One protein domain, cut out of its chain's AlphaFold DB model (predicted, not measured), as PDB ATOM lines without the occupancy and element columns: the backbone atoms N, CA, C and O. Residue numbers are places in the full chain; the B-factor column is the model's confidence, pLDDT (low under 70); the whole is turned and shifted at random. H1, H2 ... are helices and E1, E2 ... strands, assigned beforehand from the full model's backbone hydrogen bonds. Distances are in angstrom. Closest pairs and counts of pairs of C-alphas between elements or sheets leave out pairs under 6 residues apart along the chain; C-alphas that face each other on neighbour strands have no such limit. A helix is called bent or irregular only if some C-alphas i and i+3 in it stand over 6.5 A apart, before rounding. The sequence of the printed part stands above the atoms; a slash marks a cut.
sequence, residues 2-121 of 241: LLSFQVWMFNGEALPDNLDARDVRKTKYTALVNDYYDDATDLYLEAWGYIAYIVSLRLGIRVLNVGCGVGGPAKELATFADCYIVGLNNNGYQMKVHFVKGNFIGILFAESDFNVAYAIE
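Overview. This is residues 2 to 121 of the 241 residues of the protein "Sterol_MT_C domain-containing protein" of Massarina eburnea CBS 473.64 (UniProt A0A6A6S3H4). A small four-stranded parallel sheet has helix H3 packed over one of its faces, and H2b, one arm of the bent helix H2, packs on H3. The other arm, H2a, reaches away from this body as a long helical arm, and the short helix H1 packs on H2a far from the sheet. The 120 printed residues hold three named helices and four named strands in the order H1 H2 E1 H3 E2 E3 E4, and the class is mixed, helices and strands. The sheet's order is E3 E2 E1 E4. The whole is only just loose, close to compact, with a radius of gyration of the C-alphas of 16.6 A and spans of 49 by 34 by 21 A.

Arrangement. H2, residues 19 to 54, was assigned by its hydrogen bonds as one helix but is bent, with C-alphas 39 and 42 7.3 A apart. Its arms H2a, residues 19 to 39, and H2b, residues 42 to 54, are about perpendicular at 79 degrees. H2a has a kink of 30 degrees near residue 27, and H2b is irregular, with C-alphas 43 and 46 7.2 A apart. H1, residues 5 to 8, touches residues 25 to 32 of H2a, closest at the C-alphas of Val 7 and Lys 28, 5.7 A. H2b touches H3, residues 72 to 81, closest at the C-alphas of Ala 52 and Leu 77, 6.7 A, at a steep tilt of 54 degrees, the same way. H3 is on the sheet at a height of 9.7 A, over E2, residues 84 to 89, and E1, residues 62 to 66; it runs along the strands, at 12 degrees to E2 on the local plane. E1, H3 and E2 form a strand-helix-strand unit, two parallel neighbour strands with a helix between, and its crossover is right-handed. With H3 on one face, the sheet makes two layers. N 65 and O 86 of E1 and E2 are 2.8 A apart, within hydrogen-bond range. The edge strands are E3, residues 98 to 101, with N 100 and O 87 of E2 at 2.8 A, and E4, residues 116 to 118, with N 118 and O 64 of E1 at 2.9 A. Every O i to N i+4 pair is within range in H3, 15 of 17 in H2a and 7 of 9 in H2b; H1 is too short for such a pair.

Along the chain. H1 begins at C-alpha 5 (-58.184, -66.707, -74.279). H2a is 30.3 A long, H2b 19.3 A, E1 13.1 A, H3 14.6 A and E2 16.5 A. E4 ends at C-alpha 118 (-57.515, -35.287, -72.995).

Size, cuts and confidence. The two C-alphas farthest apart, those of Asn 11 and Ser 112, are 51.3 A apart. The printed part has no cut, and its long link is E3 to E4. The mean pLDDT of the printed part is 75.4; residues under 70 include 2 to 15 and 92 to 97.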
ATOM      1  N   LEU A   2     -64.485 -63.213 -70.625       31.80
ATOM      2  CA  LEU A   2     -64.239 -64.675 -70.657       31.80
ATOM      3  C   LEU A   2     -63.764 -65.242 -72.017       31.80
ATOM      4  O   LEU A   2     -63.220 -66.340 -72.071       31.80
ATOM      5  N   LEU A   3     -63.943 -64.497 -73.112       35.41
ATOM      6  CA  LEU A   3     -63.565 -64.902 -74.475       35.41
ATOM      7  C   LEU A   3     -62.124 -64.521 -74.862       35.41
ATOM      8  O   LEU A   3     -61.650 -64.894 -75.934       35.41
ATOM      9  N   SER A   4     -61.390 -63.831 -73.980       44.59
ATOM     10  CA  SER A   4     -60.051 -63.319 -74.283       44.59
ATOM     11  C   SER A   4     -59.023 -64.409 -74.569       44.59
ATOM     12  O   SER A   4     -58.101 -64.153 -75.327       44.59
ATOM     13  N   PHE A   5     -59.170 -65.638 -74.063       42.53
ATOM     14  CA  PHE A   5     -58.184 -66.707 -74.279       42.53
ATOM     15  C   PHE A   5     -58.250 -67.404 -75.639       42.53
ATOM     16  O   PHE A   5     -57.215 -67.876 -76.109       42.53
ATOM     17  N   GLN A   6     -59.402 -67.431 -76.319       49.00
ATOM     18  CA  GLN A   6     -59.475 -67.992 -77.683       49.00
ATOM     19  C   GLN A   6     -58.592 -67.209 -78.675       49.00
ATOM     20  O   GLN A   6     -58.186 -67.705 -79.728       49.00
ATOM     21  N   VAL A   7     -58.240 -65.980 -78.304       50.59
ATOM     22  CA  VAL A   7     -57.347 -65.087 -79.042       50.59
ATOM     23  C   VAL A   7     -55.884 -65.534 -78.911       50.59
ATOM     24  O   VAL A   7     -55.132 -65.459 -79.881       50.59
ATOM     25  N   TRP A   8     -55.492 -66.063 -77.748       51.88
ATOM     26  CA  TRP A   8     -54.111 -66.458 -77.421       51.88
ATOM     27  C   TRP A   8     -53.846 -67.956 -77.592       51.88
ATOM     28  O   TRP A   8     -52.718 -68.409 -77.381       51.88
ATOM     29  N   MET A   9     -54.871 -68.713 -77.988       56.72
ATOM     30  CA  MET A   9     -54.793 -70.146 -78.228       56.72
ATOM     31  C   MET A   9     -55.118 -70.507 -79.681       56.72
ATOM     32  O   MET A   9     -55.927 -69.853 -80.346       56.72
ATOM     33  N   PHE A  10     -54.494 -71.574 -80.173       56.53
ATOM     34  CA  PHE A  10     -54.857 -72.248 -81.420       56.53
ATOM     35  C   PHE A  10     -55.091 -73.723 -81.091       56.53
ATOM     36  O   PHE A  10     -54.249 -74.347 -80.454       56.53
ATOM     37  N   ASN A  11     -56.267 -74.260 -81.429       56.03
ATOM     38  CA  ASN A  11     -56.690 -75.616 -81.042       56.03
ATOM     39  C   ASN A  11     -56.607 -75.929 -79.530       56.03
ATOM     40  O   ASN A  11     -56.411 -77.074 -79.137       56.03
ATOM     41  N   GLY A  12     -56.791 -74.923 -78.667       58.94
ATOM     42  CA  GLY A  12     -56.790 -75.109 -77.209       58.94
ATOM     43  C   GLY A  12     -55.403 -75.146 -76.558       58.94
ATOM     44  O   GLY A  12     -55.320 -75.372 -75.352       58.94
ATOM     45  N   GLU A  13     -54.339 -74.882 -77.319       58.12
ATOM     46  CA  GLU A  13     -52.981 -74.710 -76.798       58.12
ATOM     47  C   GLU A  13     -52.519 -73.257 -76.915       58.12
ATOM     48  O   GLU A  13     -52.871 -72.552 -77.864       58.12
ATOM     49  N   ALA A  14     -51.730 -72.802 -75.937       62.34
ATOM     50  CA  ALA A  14     -51.142 -71.469 -75.950       62.34
ATOM     51  C   ALA A  14     -50.157 -71.334 -77.117       62.34
ATOM     52  O   ALA A  14     -49.289 -72.184 -77.310       62.34
ATOM     53  N   LEU A  15     -50.271 -70.245 -77.879       66.25
ATOM     54  CA  LEU A  15     -49.318 -69.966 -78.947       66.25
ATOM     55  C   LEU A  15     -47.899 -69.753 -78.371       66.25
ATOM     56  O   LEU A  15     -47.760 -69.076 -77.345       66.25
ATOM     57  N   PRO A  16     -46.842 -70.277 -79.024       71.31
ATOM     58  CA  PRO A  16     -45.455 -70.077 -78.594       71.31
ATOM     59  C   PRO A  16     -45.074 -68.587 -78.580       71.31
ATOM     60  O   PRO A  16     -45.622 -67.798 -79.347       71.31
ATOM     61  N   ASP A  17     -44.116 -68.165 -77.744       73.81
ATOM     62  CA  ASP A  17     -43.630 -66.774 -77.781       73.81
ATOM     63  C   ASP A  17     -42.609 -66.555 -78.908       73.81
ATOM     64  O   ASP A  17     -41.408 -66.435 -78.683       73.81
ATOM     65  N   ASN A  18     -43.102 -66.529 -80.146       78.12
ATOM     66  CA  ASN A  18     -42.325 -66.226 -81.344       78.12
ATOM     67  C   ASN A  18     -42.983 -65.109 -82.179       78.12
ATOM     68  O   ASN A  18     -44.061 -64.609 -81.842       78.12
ATOM     69  N   LEU A  19     -42.301 -64.673 -83.242       74.38
ATOM     70  CA  LEU A  19     -42.748 -63.558 -84.083       74.38
ATOM     71  C   LEU A  19     -44.081 -63.855 -84.787       74.38
ATOM     72  O   LEU A  19     -44.985 -63.026 -84.722       74.38
ATOM     73  N   ASP A  20     -44.246 -65.057 -85.340       75.31
ATOM     74  CA  ASP A  20     -45.469 -65.453 -86.049       75.31
ATOM     75  C   ASP A  20     -46.685 -65.466 -85.112       75.31
ATOM     76  O   ASP A  20     -47.739 -64.900 -85.403       75.31
ATOM     77  N   ALA A  21     -46.521 -66.029 -83.913       74.25
ATOM     78  CA  ALA A  21     -47.539 -65.997 -82.874       74.25
ATOM     79  C   ALA A  21     -47.831 -64.576 -82.387       74.25
ATOM     80  O   ALA A  21     -48.958 -64.282 -81.985       74.25
ATOM     81  N   ARG A  22     -46.843 -63.671 -82.364       70.44
ATOM     82  CA  ARG A  22     -47.080 -62.256 -82.031       70.44
ATOM     83  C   ARG A  22     -47.944 -61.580 -83.087       70.44
ATOM     84  O   ARG A  22     -48.838 -60.834 -82.702       70.44
ATOM     85  N   ASP A  23     -47.737 -61.855 -84.368       71.62
ATOM     86  CA  ASP A  23     -48.557 -61.264 -85.425       71.62
ATOM     87  C   ASP A  23     -49.989 -61.805 -85.413       71.62
ATOM     88  O   ASP A  23     -50.925 -61.009 -85.429       71.62
ATOM     89  N   VAL A  24     -50.183 -63.113 -85.203       70.19
ATOM     90  CA  VAL A  24     -51.526 -63.693 -84.989       70.19
ATOM     91  C   VAL A  24     -52.238 -63.040 -83.797       70.19
ATOM     92  O   VAL A  24     -53.421 -62.697 -83.875       70.19
ATOM     93  N   ARG A  25     -51.520 -62.827 -82.687       69.31
ATOM     94  CA  ARG A  25     -52.068 -62.160 -81.498       69.31
ATOM     95  C   ARG A  25     -52.424 -60.702 -81.772       69.31
ATOM     96  O   ARG A  25     -53.488 -60.274 -81.341       69.31
ATOM     97  N   LYS A  26     -51.605 -59.958 -82.526       66.00
ATOM     98  CA  LYS A  26     -51.924 -58.580 -82.942       66.00
ATOM     99  C   LYS A  26     -53.198 -58.523 -83.782       66.00
ATOM    100  O   LYS A  26     -54.026 -57.654 -83.534       66.00
ATOM    101  N   THR A  27     -53.383 -59.447 -84.729       65.50
ATOM    102  CA  THR A  27     -54.583 -59.472 -85.583       65.50
ATOM    103  C   THR A  27     -55.855 -59.687 -84.765       65.50
ATOM    104  O   THR A  27     -56.874 -59.054 -85.023       65.50
ATOM    105  N   LYS A  28     -55.798 -60.552 -83.749       68.50
ATOM    106  CA  LYS A  28     -56.955 -60.854 -82.900       68.50
ATOM    107  C   LYS A  28     -57.129 -59.881 -81.720       68.50
ATOM    108  O   LYS A  28     -58.224 -59.787 -81.172       68.50
ATOM    109  N   TYR A  29     -56.081 -59.152 -81.329       67.56
ATOM    110  CA  TYR A  29     -56.115 -58.177 -80.234       67.56
ATOM    111  C   TYR A  29     -57.136 -57.070 -80.492       67.56
ATOM    112  O   TYR A  29     -57.907 -56.736 -79.602       67.56
ATOM    113  N   THR A  30     -57.186 -56.532 -81.715       66.75
ATOM    114  CA  THR A  30     -58.157 -55.487 -82.065       66.75
ATOM    115  C   THR A  30     -59.591 -55.963 -81.876       66.75
ATOM    116  O   THR A  30     -60.376 -55.244 -81.276       66.75
ATOM    117  N   ALA A  31     -59.915 -57.181 -82.322       68.00
ATOM    118  CA  ALA A  31     -61.244 -57.758 -82.131       68.00
ATOM    119  C   ALA A  31     -61.582 -57.889 -80.639       68.00
ATOM    120  O   ALA A  31     -62.607 -57.390 -80.205       68.00
ATOM    121  N   LEU A  32     -60.666 -58.438 -79.835       70.12
ATOM    122  CA  LEU A  32     -60.878 -58.589 -78.394       70.12
ATOM    123  C   LEU A  32     -61.146 -57.263 -77.676       70.12
ATOM    124  O   LEU A  32     -62.008 -57.184 -76.803       70.12
ATOM    125  N   VAL A  33     -60.343 -56.246 -77.985       67.81
ATOM    126  CA  VAL A  33     -60.475 -54.943 -77.338       67.81
ATOM    127  C   VAL A  33     -61.750 -54.248 -77.813       67.81
ATOM    128  O   VAL A  33     -62.427 -53.633 -76.995       67.81
ATOM    129  N   ASN A  34     -62.113 -54.385 -79.091       70.75
ATOM    130  CA  ASN A  34     -63.380 -53.870 -79.604       70.75
ATOM    131  C   ASN A  34     -64.572 -54.548 -78.921       70.75
ATOM    132  O   ASN A  34     -65.406 -53.831 -78.391       70.75
ATOM    133  N   ASP A  35     -64.596 -55.881 -78.823       69.06
ATOM    134  CA  ASP A  35     -65.667 -56.620 -78.139       69.06
ATOM    135  C   ASP A  35     -65.809 -56.169 -76.674       69.06
ATOM    136  O   ASP A  35     -66.913 -55.970 -76.176       69.06
ATOM    137  N   TYR A  36     -64.686 -55.953 -75.976       69.56
ATOM    138  CA  TYR A  36     -64.709 -55.408 -74.616       69.56
ATOM    139  C   TYR A  36     -65.360 -54.025 -74.556       69.56
ATOM    140  O   TYR A  36     -66.183 -53.786 -73.673       69.56
ATOM    141  N   TYR A  37     -64.980 -53.107 -75.450       69.12
ATOM    142  CA  TYR A  37     -65.563 -51.771 -75.451       69.12
ATOM    143  C   TYR A  37     -67.019 -51.793 -75.907       69.12
ATOM    144  O   TYR A  37     -67.804 -51.067 -75.318       69.12
ATOM    145  N   ASP A  38     -67.411 -52.623 -76.866       69.50
ATOM    146  CA  ASP A  38     -68.810 -52.752 -77.284       69.50
ATOM    147  C   ASP A  38     -69.690 -53.233 -76.111       69.50
ATOM    148  O   ASP A  38     -70.748 -52.657 -75.866       69.50
ATOM    149  N   ASP A  39     -69.211 -54.195 -75.312       66.00
ATOM    150  CA  ASP A  39     -69.917 -54.693 -74.121       66.00
ATOM    151  C   ASP A  39     -69.931 -53.688 -72.953       66.00
ATOM    152  O   ASP A  39     -70.879 -53.639 -72.167       66.00
ATOM    153  N   ALA A  40     -68.843 -52.935 -72.772       66.06
ATOM    154  CA  ALA A  40     -68.647 -52.087 -71.598       66.06
ATOM    155  C   ALA A  40     -69.016 -50.616 -71.827       66.06
ATOM    156  O   ALA A  40     -69.117 -49.872 -70.852       66.06
ATOM    157  N   THR A  41     -69.207 -50.180 -73.076       70.62
ATOM    158  CA  THR A  41     -69.461 -48.772 -73.428       70.62
ATOM    159  C   THR A  41     -70.610 -48.204 -72.614       70.62
ATOM    160  O   THR A  41     -70.419 -47.176 -71.970       70.62
ATOM    161  N   ASP A  42     -71.738 -48.910 -72.528       67.25
ATOM    162  CA  ASP A  42     -72.922 -48.450 -71.793       67.25
ATOM    163  C   ASP A  42     -72.644 -48.163 -70.309       67.25
ATOM    164  O   ASP A  42     -73.248 -47.262 -69.727       67.25
ATOM    165  N   LEU A  43     -71.683 -48.867 -69.698       64.62
ATOM    166  CA  LEU A  43     -71.260 -48.622 -68.314       64.62
ATOM    167  C   LEU A  43     -70.415 -47.349 -68.180       64.62
ATOM    168  O   LEU A  43     -70.416 -46.711 -67.129       64.62
ATOM    169  N   TYR A  44     -69.676 -46.988 -69.228       70.00
ATOM    170  CA  TYR A  44     -68.780 -45.836 -69.239       70.00
ATOM    171  C   TYR A  44     -69.406 -44.573 -69.838       70.00
ATOM    172  O   TYR A  44     -68.866 -43.486 -69.618       70.00
ATOM    173  N   LEU A  45     -70.537 -44.679 -70.546       72.81
ATOM    174  CA  LEU A  45     -71.183 -43.554 -71.233       72.81
ATOM    175  C   LEU A  45     -71.449 -42.363 -70.307       72.81
ATOM    176  O   LEU A  45     -71.172 -41.228 -70.692       72.81
ATOM    177  N   GLU A  46     -71.926 -42.591 -69.079       74.94
ATOM    178  CA  GLU A  46     -72.159 -41.507 -68.111       74.94
ATOM    179  C   GLU A  46     -70.852 -40.774 -67.765       74.94
ATOM    180  O   GLU A  46     -70.787 -39.541 -67.787       74.94
ATOM    181  N   ALA A  47     -69.780 -41.525 -67.504       74.88
ATOM    182  CA  ALA A  47     -68.476 -40.964 -67.176       74.88
ATOM    183  C   ALA A  47     -67.865 -40.207 -68.367       74.88
ATOM    184  O   ALA A  47     -67.307 -39.123 -68.195       74.88
ATOM    185  N   TRP A  48     -67.993 -40.739 -69.584       81.38
ATOM    186  CA  TRP A  48     -67.530 -40.063 -70.795       81.38
ATOM    187  C   TRP A  48     -68.358 -38.807 -71.092       81.38
ATOM    188  O   TRP A  48     -67.782 -37.760 -71.385       81.38
ATOM    189  N   GLY A  49     -69.679 -38.846 -70.913       80.94
ATOM    190  CA  GLY A  49     -70.540 -37.663 -70.995       80.94
ATOM    191  C   GLY A  49     -70.140 -36.583 -69.985       80.94
ATOM    192  O   GLY A  49     -70.067 -35.401 -70.329       80.94
ATOM    193  N   TYR A  50     -69.777 -36.978 -68.761       81.25
ATOM    194  CA  TYR A  50     -69.243 -36.055 -67.759       81.25
ATOM    195  C   TYR A  50     -67.910 -35.421 -68.191       81.25
ATOM    196  O   TYR A  50     -67.727 -34.214 -68.015       81.25
ATOM    197  N   ILE A  51     -67.005 -36.188 -68.815       82.50
ATOM    198  CA  ILE A  51     -65.770 -35.646 -69.410       82.50
ATOM    199  C   ILE A  51     -66.114 -34.628 -70.497       82.50
ATOM    200  O   ILE A  51     -65.576 -33.522 -70.475       82.50
ATOM    201  N   ALA A  52     -67.024 -34.965 -71.417       85.00
ATOM    202  CA  ALA A  52     -67.444 -34.062 -72.485       85.00
ATOM    203  C   ALA A  52     -67.959 -32.730 -71.926       85.00
ATOM    204  O   ALA A  52     -67.558 -31.663 -72.388       85.00
ATOM    205  N   TYR A  53     -68.781 -32.789 -70.879       85.81
ATOM    206  CA  TYR A  53     -69.296 -31.613 -70.191       85.81
ATOM    207  C   TYR A  53     -68.184 -30.787 -69.526       85.81
ATOM    208  O   TYR A  53     -68.074 -29.582 -69.769       85.81
ATOM    209  N   ILE A  54     -67.323 -31.414 -68.715       85.00
ATOM    210  CA  ILE A  54     -66.350 -30.688 -67.883       85.00
ATOM    211  C   ILE A  54     -65.248 -30.012 -68.706       85.00
ATOM    212  O   ILE A  54     -64.753 -28.954 -68.320       85.00
ATOM    213  N   VAL A  55     -64.890 -30.589 -69.857       85.44
ATOM    214  CA  VAL A  55     -63.936 -29.988 -70.806       85.44
ATOM    215  C   VAL A  55     -64.632 -29.174 -71.902       85.44
ATOM    216  O   VAL A  55     -63.972 -28.683 -72.816       85.44
ATOM    217  N   SER A  56     -65.954 -28.986 -71.785       87.19
ATOM    218  CA  SER A  56     -66.778 -28.161 -72.674       87.19
ATOM    219  C   SER A  56     -66.682 -28.569 -74.148       87.19
ATOM    220  O   SER A  56     -66.539 -27.714 -75.030       87.19
ATOM    221  N   LEU A  57     -66.756 -29.878 -74.418       88.50
ATOM    222  CA  LEU A  57     -66.851 -30.375 -75.783       88.50
ATOM    223  C   LEU A  57     -68.143 -29.879 -76.438       88.50
ATOM    224  O   LEU A  57     -69.208 -29.896 -75.825       88.50
ATOM    225  N   ARG A  58     -68.032 -29.398 -77.676       85.44
ATOM    226  CA  ARG A  58     -69.138 -28.813 -78.438       85.44
ATOM    227  C   ARG A  58     -68.853 -28.852 -79.933       85.44
ATOM    228  O   ARG A  58     -67.704 -29.035 -80.336       85.44
ATOM    229  N   LEU A  59     -69.884 -28.561 -80.720       87.75
ATOM    230  CA  LEU A  59     -69.818 -28.518 -82.174       87.75
ATOM    231  C   LEU A  59     -68.587 -27.767 -82.704       87.75
ATOM    232  O   LEU A  59     -68.321 -26.624 -82.317       87.75
ATOM    233  N   GLY A  60     -67.868 -28.411 -83.624       81.81
ATOM    234  CA  GLY A  60     -66.823 -27.788 -84.441       81.81
ATOM    235  C   GLY A  60     -65.475 -27.568 -83.751       81.81
ATOM    236  O   GLY A  60     -64.568 -27.018 -84.376       81.81
ATOM    237  N   ILE A  61     -65.300 -27.990 -82.495       89.69
ATOM    238  CA  ILE A  61     -63.980 -27.948 -81.854       89.69
ATOM    239  C   ILE A  61     -63.117 -29.132 -82.298       89.69
ATOM    240  O   ILE A  61     -63.613 -30.234 -82.552       89.69
ATOM    241  N   ARG A  62     -61.806 -28.905 -82.318       91.50
ATOM    242  CA  ARG A  62     -60.790 -29.911 -82.614       91.50
ATOM    243  C   ARG A  62     -60.124 -30.379 -81.322       91.50
ATOM    244  O   ARG A  62     -59.591 -29.572 -80.558       91.50
ATOM    245  N   VAL A  63     -60.168 -31.684 -81.075       92.81
ATOM    246  CA  VAL A  63     -59.783 -32.317 -79.809       92.81
ATOM    247  C   VAL A  63     -58.671 -33.329 -80.043       92.81
ATOM    248  O   VAL A  63     -58.750 -34.129 -80.970       92.81
ATOM    249  N   LEU A  64     -57.655 -33.334 -79.185       91.62
ATOM    250  CA  LEU A  64     -56.603 -34.347 -79.177       91.62
ATOM    251  C   LEU A  64     -56.875 -35.388 -78.085       91.62
ATOM    252  O   LEU A  64     -56.951 -35.047 -76.908       91.62
ATOM    253  N   ASN A  65     -56.966 -36.662 -78.460       89.06
ATOM    254  CA  ASN A  65     -56.963 -37.784 -77.524       89.06
ATOM    255  C   ASN A  65     -55.566 -38.420 -77.491       89.06
ATOM    256  O   ASN A  65     -55.142 -39.056 -78.460       89.06
ATOM    257  N   VAL A  66     -54.849 -38.245 -76.382       86.81
ATOM    258  CA  VAL A  66     -53.491 -38.763 -76.189       86.81
ATOM    259  C   VAL A  66     -53.555 -40.150 -75.558       86.81
ATOM    260  O   VAL A  66     -54.033 -40.304 -74.438       86.81
ATOM    261  N   GLY A  67     -53.032 -41.159 -76.259       81.25
ATOM    262  CA  GLY A  67     -53.127 -42.552 -75.818       81.25
ATOM    263  C   GLY A  67     -54.489 -43.165 -76.132       81.25
ATOM    264  O   GLY A  67     -55.040 -43.900 -75.326       81.25
ATOM    265  N   CYS A  68     -55.037 -42.883 -77.316       81.06
ATOM    266  CA  CYS A  68     -56.422 -43.223 -77.656       81.06
ATOM    267  C   CYS A  68     -56.749 -44.728 -77.753       81.06
ATOM    268  O   CYS A  68     -57.904 -45.076 -77.984       81.06
ATOM    269  N   GLY A  69     -55.776 -45.630 -77.593       79.88
ATOM    270  CA  GLY A  69     -56.008 -47.075 -77.655       79.88
ATOM    271  C   GLY A  69     -56.524 -47.514 -79.026       79.88
ATOM    272  O   GLY A  69     -55.959 -47.132 -80.053       79.88
ATOM    273  N   VAL A  70     -57.599 -48.306 -79.017       77.31
ATOM    274  CA  VAL A  70     -58.413 -48.637 -80.202       77.31
ATOM    275  C   VAL A  70     -59.585 -47.667 -80.372       77.31
ATOM    276  O   VAL A  70     -60.568 -48.042 -80.981       77.31
ATOM    277  N   GLY A  71     -59.534 -46.478 -79.760       79.25
ATOM    278  CA  GLY A  71     -60.413 -45.319 -79.958       79.25
ATOM    279  C   GLY A  71     -61.912 -45.472 -79.684       79.25
ATOM    280  O   GLY A  71     -62.668 -44.589 -80.088       79.25
ATOM    281  N   GLY A  72     -62.342 -46.506 -78.953       79.69
ATOM    282  CA  GLY A  72     -63.726 -46.650 -78.470       79.69
ATOM    283  C   GLY A  72     -64.269 -45.371 -77.807       79.69
ATOM    284  O   GLY A  72     -65.186 -44.760 -78.359       79.69
ATOM    285  N   PRO A  73     -63.636 -44.861 -76.729       81.38
ATOM    286  CA  PRO A  73     -64.083 -43.629 -76.069       81.38
ATOM    287  C   PRO A  73     -64.084 -42.405 -76.998       81.38
ATOM    288  O   PRO A  73     -64.960 -41.547 -76.918       81.38
ATOM    289  N   ALA A  74     -63.105 -42.318 -77.906       85.69
ATOM    290  CA  ALA A  74     -62.988 -41.200 -78.839       85.69
ATOM    291  C   ALA A  74     -64.167 -41.145 -79.817       85.69
ATOM    292  O   ALA A  74     -64.662 -40.066 -80.122       85.69
ATOM    293  N   LYS A  75     -64.621 -42.303 -80.299       85.38
ATOM    294  CA  LYS A  75     -65.752 -42.402 -81.220       85.38
ATOM    295  C   LYS A  75     -67.056 -41.960 -80.554       85.38
ATOM    296  O   LYS A  75     -67.802 -41.181 -81.148       85.38
ATOM    297  N   GLU A  76     -67.298 -42.414 -79.328       84.56
ATOM    298  CA  GLU A  76     -68.508 -42.057 -78.584       84.56
ATOM    299  C   GLU A  76     -68.521 -40.569 -78.218       84.56
ATOM    300  O   GLU A  76     -69.508 -39.885 -78.470       84.56
ATOM    301  N   LEU A  77     -67.396 -40.013 -77.749       86.50
ATOM    302  CA  LEU A  77     -67.277 -38.579 -77.452       86.50
ATOM    303  C   LEU A  77     -67.436 -37.693 -78.695       86.50
ATOM    304  O   LEU A  77     -68.106 -36.662 -78.627       86.50
ATOM    305  N   ALA A  78     -66.834 -38.085 -79.824       87.00
ATOM    306  CA  ALA A  78     -66.965 -37.358 -81.084       87.00
ATOM    307  C   ALA A  78     -68.429 -37.299 -81.534       87.00
ATOM    308  O   ALA A  78     -68.911 -36.233 -81.909       87.00
ATOM    309  N   THR A  79     -69.132 -38.431 -81.430       84.62
ATOM    310  CA  THR A  79     -70.546 -38.560 -81.805       84.62
ATOM    311  C   THR A  79     -71.452 -37.785 -80.847       84.62
ATOM    312  O   THR A  79     -72.317 -37.039 -81.289       84.62
ATOM    313  N   PHE A  80     -71.236 -37.919 -79.536       85.00
ATOM    314  CA  PHE A  80     -72.049 -37.277 -78.503       85.00
ATOM    315  C   PHE A  80     -71.947 -35.745 -78.526       85.00
ATOM    316  O   PHE A  80     -72.954 -35.059 -78.374       85.00
ATOM    317  N   ALA A  81     -70.738 -35.202 -78.708       86.44
ATOM    318  CA  ALA A  81     -70.485 -33.759 -78.644       86.44
ATOM    319  C   ALA A  81     -70.405 -33.066 -80.019       86.44
ATOM    320  O   ALA A  81     -70.141 -31.862 -80.072       86.44
ATOM    321  N   ASP A  82     -70.594 -33.821 -81.105       86.62
ATOM    322  CA  ASP A  82     -70.457 -33.384 -82.501       86.62
ATOM    323  C   ASP A  82     -69.131 -32.637 -82.765       86.62
ATOM    324  O   ASP A  82     -69.067 -31.533 -83.311       86.62
ATOM    325  N   CYS A  83     -68.032 -33.219 -82.281       89.06
ATOM    326  CA  CYS A  83     -66.702 -32.616 -82.337       89.06
ATOM    327  C   CYS A  83     -65.716 -33.465 -83.140       89.06
ATOM    328  O   CYS A  83     -65.902 -34.664 -83.350       89.06
ATOM    329  N   TYR A  84     -64.626 -32.836 -83.574       89.69
ATOM    330  CA  TYR A  84     -63.589 -33.513 -84.338       89.69
ATOM    331  C   TYR A  84     -62.464 -33.977 -83.413       89.69
ATOM    332  O   TYR A  84     -61.702 -33.160 -82.893       89.69
ATOM    333  N   ILE A  85     -62.340 -35.291 -83.218       90.94
ATOM    334  CA  ILE A  85     -61.307 -35.884 -82.361       90.94
ATOM    335  C   ILE A  85     -60.187 -36.481 -83.219       90.94
ATOM    336  O   ILE A  85     -60.440 -37.227 -84.163       90.94
ATOM    337  N   VAL A  86     -58.940 -36.169 -82.864       90.56
ATOM    338  CA  VAL A  86     -57.731 -36.802 -83.397       90.56
ATOM    339  C   VAL A  86     -57.126 -37.682 -82.313       90.56
ATOM    340  O   VAL A  86     -56.784 -37.205 -81.232       90.56
ATOM    341  N   GLY A  87     -56.996 -38.974 -82.590       88.38
ATOM    342  CA  GLY A  87     -56.357 -39.935 -81.702       88.38
ATOM    343  C   GLY A  87     -54.859 -40.043 -81.972       88.38
ATOM    344  O   GLY A  87     -54.456 -40.335 -83.094       88.38
ATOM    345  N   LEU A  88     -54.034 -39.851 -80.944       86.06
ATOM    346  CA  LEU A  88     -52.597 -40.116 -80.975       86.06
ATOM    347  C   LEU A  88     -52.307 -41.411 -80.218       86.06
ATOM    348  O   LEU A  88     -52.666 -41.535 -79.045       86.06
ATOM    349  N   ASN A  89     -51.638 -42.370 -80.852       82.81
ATOM    350  CA  ASN A  89     -51.159 -43.572 -80.165       82.81
ATOM    351  C   ASN A  89     -49.898 -44.133 -80.849       82.81
ATOM    352  O   ASN A  89     -49.633 -43.874 -82.024       82.81
ATOM    353  N   ASN A  90     -49.091 -44.893 -80.112       77.56
ATOM    354  CA  ASN A  90     -47.833 -45.453 -80.607       77.56
ATOM    355  C   ASN A  90     -48.034 -46.685 -81.508       77.56
ATOM    356  O   ASN A  90     -47.126 -47.060 -82.258       77.56
ATOM    357  N   ASN A  91     -49.223 -47.293 -81.468       71.12
ATOM    358  CA  ASN A  91     -49.580 -48.475 -82.237       71.12
ATOM    359  C   ASN A  91     -50.626 -48.141 -83.308       71.12
ATOM    360  O   ASN A  91     -51.605 -47.463 -83.026       71.12
ATOM    361  N   GLY A  92     -50.411 -48.596 -84.541       60.06
ATOM    362  CA  GLY A  92     -51.158 -48.154 -85.724       60.06
ATOM    363  C   GLY A  92     -52.456 -48.916 -85.977       60.06
ATOM    364  O   GLY A  92     -52.594 -49.509 -87.045       60.06
ATOM    365  N   TYR A  93     -53.393 -48.920 -85.029       58.91
ATOM    366  CA  TYR A  93     -54.720 -49.499 -85.269       58.91
ATOM    367  C   TYR A  93     -55.607 -48.534 -86.072       58.91
ATOM    368  O   TYR A  93     -55.585 -47.324 -85.855       58.91
ATOM    369  N   GLN A  94     -56.364 -49.068 -87.033       49.03
ATOM    370  CA  GLN A  94     -57.204 -48.289 -87.950       49.03
ATOM    371  C   GLN A  94     -58.613 -48.084 -87.381       49.03
ATOM    372  O   GLN A  94     -59.230 -49.027 -86.891       49.03
ATOM    373  N   MET A  95     -59.137 -46.858 -87.486       52.00
ATOM    374  CA  MET A  95     -60.464 -46.472 -87.000       52.00
ATOM    375  C   MET A  95     -61.122 -45.372 -87.841       52.00
ATOM    376  O   MET A  95     -60.461 -44.698 -88.622       52.00
ATOM    377  N   LYS A  96     -62.427 -45.152 -87.608       47.31
ATOM    378  CA  LYS A  96     -63.241 -44.048 -88.160       47.31
ATOM    379  C   LYS A  96     -62.945 -42.659 -87.558       47.31
ATOM    380  O   LYS A  96     -63.462 -41.669 -88.059       47.31
ATOM    381  N   VAL A  97     -62.147 -42.582 -86.493       62.12
ATOM    382  CA  VAL A  97     -61.644 -41.332 -85.898       62.12
ATOM    383  C   VAL A  97     -60.281 -41.033 -86.525       62.12
ATOM    384  O   VAL A  97     -59.526 -41.971 -86.789       62.12
ATOM    385  N   HIS A  98     -59.939 -39.766 -86.780       78.56
ATOM    386  CA  HIS A  98     -58.644 -39.441 -87.385       78.56
ATOM    387  C   HIS A  98     -57.504 -39.884 -86.470       78.56
ATOM    388  O   HIS A  98     -57.339 -39.369 -85.368       78.56
ATOM    389  N   PHE A  99     -56.722 -40.855 -86.931       83.81
ATOM    390  CA  PHE A  99     -55.664 -41.465 -86.144       83.81
ATOM    391  C   PHE A  99     -54.289 -41.022 -86.639       83.81
ATOM    392  O   PHE A  99     -54.002 -41.050 -87.836       83.81
ATOM    393  N   VAL A 100     -53.418 -40.666 -85.699       84.06
ATOM    394  CA  VAL A 100     -52.022 -40.321 -85.952       84.06
ATOM    395  C   VAL A 100     -51.138 -41.243 -85.126       84.06
ATOM    396  O   VAL A 100     -51.201 -41.268 -83.896       84.06
ATOM    397  N   LYS A 101     -50.278 -42.004 -85.806       83.88
ATOM    398  CA  LYS A 101     -49.243 -42.785 -85.130       83.88
ATOM    399  C   LYS A 101     -48.138 -41.844 -84.652       83.88
ATOM    400  O   LYS A 101     -47.556 -41.131 -85.463       83.88
ATOM    401  N   GLY A 102     -47.806 -41.876 -83.365       78.81
ATOM    402  CA  GLY A 102     -46.752 -41.029 -82.802       78.81
ATOM    403  C   GLY A 102     -46.415 -41.360 -81.351       78.81
ATOM    404  O   GLY A 102     -46.935 -42.316 -80.781       78.81
ATOM    405  N   ASN A 103     -45.516 -40.579 -80.754       79.00
ATOM    406  CA  ASN A 103     -45.146 -40.699 -79.344       79.00
ATOM    407  C   ASN A 103     -45.322 -39.352 -78.624       79.00
ATOM    408  O   ASN A 103     -45.529 -38.320 -79.257       79.00
ATOM    409  N   PHE A 104     -45.254 -39.367 -77.292       77.88
ATOM    410  CA  PHE A 104     -45.542 -38.183 -76.473       77.88
ATOM    411  C   PHE A 104     -44.359 -37.211 -76.344       77.88
ATOM    412  O   PHE A 104     -44.527 -36.123 -75.809       77.88
ATOM    413  N   ILE A 105     -43.169 -37.599 -76.816       77.00
ATOM    414  CA  ILE A 105     -41.941 -36.791 -76.729       77.00
ATOM    415  C   ILE A 105     -41.810 -35.875 -77.956       77.00
ATOM    416  O   ILE A 105     -41.277 -34.776 -77.849       77.00
ATOM    417  N   GLY A 106     -42.326 -36.304 -79.110       70.44
ATOM    418  CA  GLY A 106     -42.319 -35.539 -80.354       70.44
ATOM    419  C   GLY A 106     -43.664 -35.638 -81.054       70.44
ATOM    420  O   GLY A 106     -43.846 -36.469 -81.946       70.44
ATOM    421  N   ILE A 107     -44.614 -34.803 -80.634       77.25
ATOM    422  CA  ILE A 107     -45.942 -34.770 -81.237       77.25
ATOM    423  C   ILE A 107     -45.885 -33.944 -82.530       77.25
ATOM    424  O   ILE A 107     -45.441 -32.800 -82.518       77.25
ATOM    425  N   LEU A 108     -46.321 -34.524 -83.650       80.38
ATOM    426  CA  LEU A 108     -46.223 -33.934 -84.994       80.38
ATOM    427  C   LEU A 108     -47.398 -32.992 -85.315       80.38
ATOM    428  O   LEU A 108     -47.990 -33.080 -86.388       80.38
ATOM    429  N   PHE A 109     -47.762 -32.117 -84.380       88.81
ATOM    430  CA  PHE A 109     -48.827 -31.134 -84.575       88.81
ATOM    431  C   PHE A 109     -48.283 -29.717 -84.445       88.81
ATOM    432  O   PHE A 109     -47.342 -29.468 -83.692       88.81
ATOM    433  N   ALA A 110     -48.889 -28.791 -85.186       88.69
ATOM    434  CA  ALA A 110     -48.572 -27.378 -85.057       88.69
ATOM    435  C   ALA A 110     -49.001 -26.850 -83.678       88.69
ATOM    436  O   ALA A 110     -49.912 -27.381 -83.034       88.69
ATOM    437  N   GLU A 111     -48.358 -25.774 -83.226       87.06
ATOM    438  CA  GLU A 111     -48.809 -25.078 -82.027       87.06
ATOM    439  C   GLU A 111     -50.259 -24.604 -82.209       87.06
ATOM    440  O   GLU A 111     -50.629 -24.072 -83.252       87.06
ATOM    441  N   SER A 112     -51.084 -24.800 -81.179       89.06
ATOM    442  CA  SER A 112     -52.510 -24.440 -81.185       89.06
ATOM    443  C   SER A 112     -53.372 -25.161 -82.241       89.06
ATOM    444  O   SER A 112     -54.463 -24.691 -82.547       89.06
ATOM    445  N   ASP A 113     -52.948 -26.332 -82.743       90.88
ATOM    446  CA  ASP A 113     -53.753 -27.166 -83.667       90.88
ATOM    447  C   ASP A 113     -55.021 -27.766 -83.013       90.88
ATOM    448  O   ASP A 113     -55.923 -28.250 -83.697       90.88
ATOM    449  N   PHE A 114     -55.117 -27.729 -81.678       92.31
ATOM    450  CA  PHE A 114     -56.241 -28.272 -80.909       92.31
ATOM    451  C   PHE A 114     -56.791 -27.267 -79.903       92.31
ATOM    452  O   PHE A 114     -56.043 -26.546 -79.243       92.31
ATOM    453  N   ASN A 115     -58.114 -27.283 -79.734       91.62
ATOM    454  CA  ASN A 115     -58.807 -26.501 -78.713       91.62
ATOM    455  C   ASN A 115     -58.780 -27.195 -77.346       91.62
ATOM    456  O   ASN A 115     -58.731 -26.527 -76.317       91.62
ATOM    457  N   VAL A 116     -58.837 -28.530 -77.342       91.75
ATOM    458  CA  VAL A 116     -58.880 -29.369 -76.138       91.75
ATOM    459  C   VAL A 116     -57.958 -30.568 -76.334       91.75
ATOM    460  O   VAL A 116     -57.861 -31.104 -77.435       91.75
ATOM    461  N   ALA A 117     -57.305 -31.014 -75.263       91.00
ATOM    462  CA  ALA A 117     -56.617 -32.298 -75.224       91.00
ATOM    463  C   ALA A 117     -57.052 -33.080 -73.981       91.00
ATOM    464  O   ALA A 117     -57.217 -32.489 -72.913       91.00
ATOM    465  N   TYR A 118     -57.226 -34.394 -74.114       89.81
ATOM    466  CA  TYR A 118     -57.515 -35.287 -72.995       89.81
ATOM    467  C   TYR A 118     -56.722 -36.594 -73.097       89.81
ATOM    468  O   TYR A 118     -56.283 -36.995 -74.176       89.81
ATOM    469  N   ALA A 119     -56.560 -37.257 -71.952       85.50
ATOM    470  CA  ALA A 119     -56.028 -38.609 -71.820       85.50
ATOM    471  C   ALA A 119     -56.854 -39.339 -70.749       85.50
ATOM    472  O   ALA A 119     -57.078 -38.789 -69.669       85.50
ATOM    473  N   ILE A 120     -57.335 -40.546 -71.053       79.06
ATOM    474  CA  ILE A 120     -58.134 -41.380 -70.138       79.06
ATOM    475  C   ILE A 120     -57.257 -42.558 -69.684       79.06
ATOM    476  O   ILE A 120     -56.384 -42.989 -70.429       79.06
ATOM    477  N   GLU A 121     -57.482 -43.055 -68.463       74.06
ATOM    478  CA  GLU A 121     -56.777 -44.205 -67.856       74.06
ATOM    479  C   GLU A 121     -55.326 -43.939 -67.389       74.06
ATOM    480  O   GLU A 121     -54.501 -44.846 -67.293       74.06
TER     481      GLU A 121